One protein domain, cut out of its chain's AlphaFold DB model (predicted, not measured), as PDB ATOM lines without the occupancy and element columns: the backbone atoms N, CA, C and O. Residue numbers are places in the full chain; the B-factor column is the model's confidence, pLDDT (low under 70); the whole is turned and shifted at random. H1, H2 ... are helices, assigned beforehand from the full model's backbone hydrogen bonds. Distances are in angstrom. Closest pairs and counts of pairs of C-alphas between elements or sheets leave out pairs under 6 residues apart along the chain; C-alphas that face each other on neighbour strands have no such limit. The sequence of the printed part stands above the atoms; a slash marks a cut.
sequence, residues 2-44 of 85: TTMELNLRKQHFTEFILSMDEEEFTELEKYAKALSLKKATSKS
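AT A GLANCE: This is residues 2 to 44 of the 85 residues of an uncharacterized protein of Parabacteroides goldsteinii (UniProt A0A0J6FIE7). Two long helices, H2 and H1, make an open V, meeting near the tight turn that joins them, with the two arms spreading apart into free ends. The printed part has 43 residues with two named helices, H1 then H2, and no named strand; the class is all helix. It is only just extended, close to loose, with a radius of gyration of the C-alphas of 13.9 A, and flat, spanning 34 by 31 by 6 A.

HOW THE PARTS SIT: H2, residues 22 to 41, is the longest helix. H1, residues 3 to 19, is close to H2 but not clearly touching it, the closest C-alphas, those of Ile 17 and Phe 25, being 7.6 A apart. They run opposite ways at a steep tilt of 52 degrees. In H1 and H2 every O i to N i+4 pair is within hydrogen-bond range.

IN THESE COORDINATES: H2 measures 28.2 A, from C-alpha 22 at (-0.780, -39.350, -26.110) to C-alpha 41 at (-16.870, -56.548, -10.509). H1 measures 24.8 A and begins at C-alpha 3, (-10.189, -28.203, 2.084).

THE WHOLE: The C-alphas farthest apart, of Ser 19 and Ser 44, are 36.4 A apart. The printed part has no cut. Residues 38 to 44 are under pLDDT 70.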
ATOM      1  N   THR A   2      -7.226 -31.149   4.729       94.62
ATOM      2  CA  THR A   2      -7.985 -29.891   4.766       94.62
ATOM      3  C   THR A   2      -8.600 -29.575   3.396       94.62
ATOM      4  O   THR A   2      -8.191 -30.121   2.369       94.62
ATOM      5  N   THR A   3      -9.584 -28.673   3.347       94.44
ATOM      6  CA  THR A   3     -10.189 -28.203   2.084       94.44
ATOM      7  C   THR A   3      -9.148 -27.596   1.138       94.44
ATOM      8  O   THR A   3      -9.223 -27.778  -0.076       94.44
ATOM      9  N   MET A   4      -8.147 -26.911   1.697       95.88
ATOM     10  CA  MET A   4      -7.052 -26.305   0.942       95.88
ATOM     11  C   MET A   4      -6.168 -27.367   0.277       95.88
ATOM     12  O   MET A   4      -5.903 -27.278  -0.919       95.88
ATOM     13  N   GLU A   5      -5.792 -28.415   1.015       96.00
ATOM     14  CA  GLU A   5      -5.011 -29.544   0.484       96.00
ATOM     15  C   GLU A   5      -5.742 -30.276  -0.647       96.00
ATOM     16  O   GLU A   5      -5.130 -30.657  -1.644       96.00
ATOM     17  N   LEU A   6      -7.064 -30.446  -0.528       95.62
ATOM     18  CA  LEU A   6      -7.878 -31.066  -1.575       95.62
ATOM     19  C   LEU A   6      -7.897 -30.241  -2.865       95.62
ATOM     20  O   LEU A   6      -7.795 -30.807  -3.953       95.62
ATOM     21  N   ASN A   7      -8.034 -28.920  -2.752       94.38
ATOM     22  CA  ASN A   7      -8.047 -28.033  -3.913       94.38
ATOM     23  C   ASN A   7      -6.679 -27.981  -4.598       94.38
ATOM     24  O   ASN A   7      -6.613 -28.101  -5.821       94.38
ATOM     25  N   LEU A   8      -5.600 -27.903  -3.816       96.12
ATOM     26  CA  LEU A   8      -4.235 -27.938  -4.340       96.12
ATOM     27  C   LEU A   8      -3.959 -29.254  -5.080       96.12
ATOM     28  O   LEU A   8      -3.465 -29.262  -6.205       96.12
ATOM     29  N   ARG A   9      -4.375 -30.384  -4.498       96.00
ATOM     30  CA  ARG A   9      -4.249 -31.693  -5.143       96.00
ATOM     31  C   ARG A   9      -5.011 -31.774  -6.469       96.00
ATOM     32  O   ARG A   9      -4.505 -32.376  -7.412       96.00
ATOM     33  N   LYS A  10      -6.213 -31.190  -6.561       94.94
ATOM     34  CA  LYS A  10      -6.988 -31.148  -7.816       94.94
ATOM     35  C   LYS A  10      -6.277 -30.345  -8.905       94.94
ATOM     36  O   LYS A  10      -6.273 -30.778 -10.055       94.94
ATOM     37  N   GLN A  11      -5.682 -29.209  -8.544       95.25
ATOM     38  CA  GLN A  11      -4.922 -28.376  -9.478       95.25
ATOM     39  C   GLN A  11      -3.715 -29.138 -10.029       95.25
ATOM     40  O   GLN A  11      -3.639 -29.342 -11.238       95.25
ATOM     41  N   HIS A  12      -2.868 -29.685  -9.153       96.00
ATOM     42  CA  HIS A  12      -1.699 -30.465  -9.572       96.00
ATOM     43  C   HIS A  12      -2.054 -31.671 -10.441       96.00
ATOM     44  O   HIS A  12      -1.350 -31.981 -11.395       96.00
ATOM     45  N   PHE A  13      -3.156 -32.355 -10.136       93.69
ATOM     46  CA  PHE A  13      -3.599 -33.488 -10.944       93.69
ATOM     47  C   PHE A  13      -4.051 -33.064 -12.349       93.69
ATOM     48  O   PHE A  13      -3.828 -33.788 -13.313       93.69
ATOM     49  N   THR A  14      -4.663 -31.885 -12.470       93.75
ATOM     50  CA  THR A  14      -5.081 -31.333 -13.766       93.75
ATOM     51  C   THR A  14      -3.866 -30.955 -14.609       93.75
ATOM     52  O   THR A  14      -3.797 -31.326 -15.776       93.75
ATOM     53  N   GLU A  15      -2.892 -30.270 -14.009       95.38
ATOM     54  CA  GLU A  15      -1.626 -29.918 -14.663       95.38
ATOM     55  C   GLU A  15      -0.867 -31.163 -15.123       95.38
ATOM     56  O   GLU A  15      -0.408 -31.212 -16.261       95.38
ATOM     57  N   PHE A  16      -0.806 -32.191 -14.271       93.44
ATOM     58  CA  PHE A  16      -0.187 -33.469 -14.598       93.44
ATOM     59  C   PHE A  16      -0.816 -34.098 -15.847       93.44
ATOM     60  O   PHE A  16      -0.097 -34.385 -16.796       93.44
ATOM     61  N   ILE A  17      -2.149 -34.224 -15.897       91.56
ATOM     62  CA  ILE A  17      -2.850 -34.795 -17.061       91.56
ATOM     63  C   ILE A  17      -2.599 -33.979 -18.333       91.56
ATOM     64  O   ILE A  17      -2.386 -34.558 -19.391       91.56
ATOM     65  N   LEU A  18      -2.622 -32.646 -18.247       92.12
ATOM     66  CA  LEU A  18      -2.406 -31.778 -19.409       92.12
ATOM     67  C   LEU A  18      -0.964 -31.811 -19.932       92.12
ATOM     68  O   LEU A  18      -0.729 -31.416 -21.071       92.12
ATOM     69  N   SER A  19      -0.010 -32.236 -19.102       92.94
ATOM     70  CA  SER A  19       1.403 -32.345 -19.473       92.94
ATOM     71  C   SER A  19       1.789 -33.685 -20.108       92.94
ATOM     72  O   SER A  19       2.901 -33.791 -20.617       92.94
ATOM     73  N   MET A  20       0.902 -34.684 -20.065       93.88
ATOM     74  CA  MET A  20       1.158 -36.029 -20.589       93.88
ATOM     75  C   MET A  20       1.137 -36.053 -22.118       93.88
ATOM     76  O   MET A  20       0.401 -35.294 -22.755       93.88
ATOM     77  N   ASP A  21       1.916 -36.960 -22.701       94.44
ATOM     78  CA  ASP A  21       1.802 -37.279 -24.123       94.44
ATOM     79  C   ASP A  21       0.642 -38.259 -24.412       94.44
ATOM     80  O   ASP A  21      -0.003 -38.792 -23.506       94.44
ATOM     81  N   GLU A  22       0.329 -38.475 -25.693       92.31
ATOM     82  CA  GLU A  22      -0.780 -39.350 -26.110       92.31
ATOM     83  C   GLU A  22      -0.577 -40.822 -25.699       92.31
ATOM     84  O   GLU A  22      -1.543 -41.517 -25.372       92.31
ATOM     85  N   GLU A  23       0.661 -41.320 -25.667       92.62
ATOM     86  CA  GLU A  23       0.939 -42.708 -25.273       92.62
ATOM     87  C   GLU A  23       0.700 -42.883 -23.766       92.62
ATOM     88  O   GLU A  23      -0.019 -43.784 -23.330       92.62
ATOM     89  N   GLU A  24       1.213 -41.955 -22.961       92.00
ATOM     90  CA  GLU A  24       0.983 -41.911 -21.520       92.00
ATOM     91  C   GLU A  24      -0.510 -41.750 -21.191       92.00
ATOM     92  O   GLU A  24      -1.030 -42.392 -20.267       92.00
ATOM     93  N   PHE A  25      -1.225 -40.918 -21.955       92.44
ATOM     94  CA  PHE A  25      -2.658 -40.699 -21.774       92.44
ATOM     95  C   PHE A  25      -3.472 -41.959 -22.096       92.44
ATOM     96  O   PHE A  25      -4.377 -42.324 -21.336       92.44
ATOM     97  N   THR A  26      -3.135 -42.673 -23.174       92.12
ATOM     98  CA  THR A  26      -3.817 -43.927 -23.533       92.12
ATOM     99  C   THR A  26      -3.568 -45.041 -22.516       92.12
ATOM    100  O   THR A  26      -4.501 -45.783 -22.188       92.12
ATOM    101  N   GLU A  27      -2.367 -45.144 -21.943       93.94
ATOM    102  CA  GLU A  27      -2.098 -46.066 -20.833       93.94
ATOM    103  C   GLU A  27      -2.927 -45.709 -19.594       93.94
ATOM    104  O   GLU A  27      -3.587 -46.578 -19.011       93.94
ATOM    105  N   LEU A  28      -2.993 -44.428 -19.221       92.38
ATOM    106  CA  LEU A  28      -3.826 -43.972 -18.107       92.38
ATOM    107  C   LEU A  28      -5.314 -44.276 -18.343       92.38
ATOM    108  O   LEU A  28      -6.011 -44.709 -17.418       92.38
ATOM    109  N   GLU A  29      -5.796 -44.139 -19.579       91.69
ATOM    110  CA  GLU A  29      -7.160 -44.504 -19.961       91.69
ATOM    111  C   GLU A  29      -7.416 -46.016 -19.804       91.69
ATOM    112  O   GLU A  29      -8.447 -46.418 -19.246       91.69
ATOM    113  N   LYS A  30      -6.469 -46.871 -20.219       94.00
ATOM    114  CA  LYS A  30      -6.543 -48.331 -20.008       94.00
ATOM    115  C   LYS A  30      -6.605 -48.668 -18.520       94.00
ATOM    116  O   LYS A  30      -7.457 -49.464 -18.108       94.00
ATOM    117  N   TYR A  31      -5.764 -48.041 -17.698       90.62
ATOM    118  CA  TYR A  31      -5.783 -48.235 -16.248       90.62
ATOM    119  C   TYR A  31      -7.098 -47.765 -15.619       90.62
ATOM    120  O   TYR A  31      -7.667 -48.483 -14.792       90.62
ATOM    121  N   ALA A  32      -7.636 -46.616 -16.032       89.75
ATOM    122  CA  ALA A  32      -8.921 -46.108 -15.552       89.75
ATOM    123  C   ALA A  32     -10.090 -47.040 -15.928       89.75
ATOM    124  O   ALA A  32     -10.952 -47.342 -15.090       89.75
ATOM    125  N   LYS A  33     -10.099 -47.568 -17.160       90.56
ATOM    126  CA  LYS A  33     -11.064 -48.583 -17.623       90.56
ATOM    127  C   LYS A  33     -10.947 -49.882 -16.816       90.56
ATOM    128  O   LYS A  33     -11.952 -50.413 -16.347       90.56
ATOM    129  N   ALA A  34      -9.733 -50.366 -16.563       88.62
ATOM    130  CA  ALA A  34      -9.516 -51.557 -15.741       88.62
ATOM    131  C   ALA A  34      -9.963 -51.355 -14.280       88.62
ATOM    132  O   ALA A  34     -10.563 -52.248 -13.677       88.62
ATOM    133  N   LEU A  35      -9.707 -50.177 -13.704       83.94
ATOM    134  CA  LEU A  35     -10.088 -49.843 -12.331       83.94
ATOM    135  C   LEU A  35     -11.611 -49.722 -12.172       83.94
ATOM    136  O   LEU A  35     -12.179 -50.242 -11.212       83.94
ATOM    137  N   SER A  36     -12.282 -49.069 -13.122       79.56
ATOM    138  CA  SER A  36     -13.746 -48.954 -13.134       79.56
ATOM    139  C   SER A  36     -14.421 -50.318 -13.303       79.56
ATOM    140  O   SER A  36     -15.369 -50.618 -12.575       79.56
ATOM    141  N   LEU A  37     -13.873 -51.194 -14.151       76.38
ATOM    142  CA  LEU A  37     -14.342 -52.572 -14.285       76.38
ATOM    143  C   LEU A  37     -14.125 -53.385 -12.997       76.38
ATOM    144  O   LEU A  37     -15.021 -54.118 -12.580       76.38
ATOM    145  N   LYS A  38     -12.983 -53.226 -12.312       68.88
ATOM    146  CA  LYS A  38     -12.735 -53.837 -10.990       68.88
ATOM    147  C   LYS A  38     -13.723 -53.362  -9.928       68.88
ATOM    148  O   LYS A  38     -14.176 -54.167  -9.126       68.88
ATOM    149  N   LYS A  39     -14.097 -52.081  -9.940       62.53
ATOM    150  CA  LYS A  39     -15.093 -51.517  -9.016       62.53
ATOM    151  C   LYS A  39     -16.518 -52.008  -9.308       62.53
ATOM    152  O   LYS A  39     -17.321 -52.145  -8.392       62.53
ATOM    153  N   ALA A  40     -16.834 -52.298 -10.570       60.41
ATOM    154  CA  ALA A  40     -18.108 -52.904 -10.962       60.41
ATOM    155  C   ALA A  40     -18.157 -54.420 -10.677       60.41
ATOM    156  O   ALA A  40     -19.210 -54.965 -10.351       60.41
ATOM    157  N   THR A  41     -17.014 -55.105 -10.780       55.53
ATOM    158  CA  THR A  41     -16.870 -56.548 -10.509       55.53
ATOM    159  C   THR A  41     -16.569 -56.870  -9.052       55.53
ATOM    160  O   THR A  41     -16.772 -58.009  -8.637       55.53
ATOM    161  N   SER A  42     -16.202 -55.879  -8.235       54.69
ATOM    162  CA  SER A  42     -16.247 -55.964  -6.778       54.69
ATOM    163  C   SER A  42     -17.696 -55.936  -6.287       54.69
ATOM    164  O   SER A  42     -18.074 -55.120  -5.449       54.69
ATOM    165  N   LYS A  43     -18.525 -56.867  -6.765       60.38
ATOM    166  CA  LYS A  43     -19.502 -57.467  -5.866       60.38
ATOM    167  C   LYS A  43     -18.629 -58.135  -4.819       60.38
ATOM    168  O   LYS A  43     -17.980 -59.135  -5.131       60.38
ATOM    169  N   SER A  44     -18.471 -57.511  -3.647       62.59
ATOM    170  CA  SER A  44     -17.787 -58.165  -2.533       62.59
ATOM    171  C   SER A  44     -18.336 -59.579  -2.487       62.59
ATOM    172  O   SER A  44     -19.562 -59.737  -2.520       62.59
TER     173      SER A  44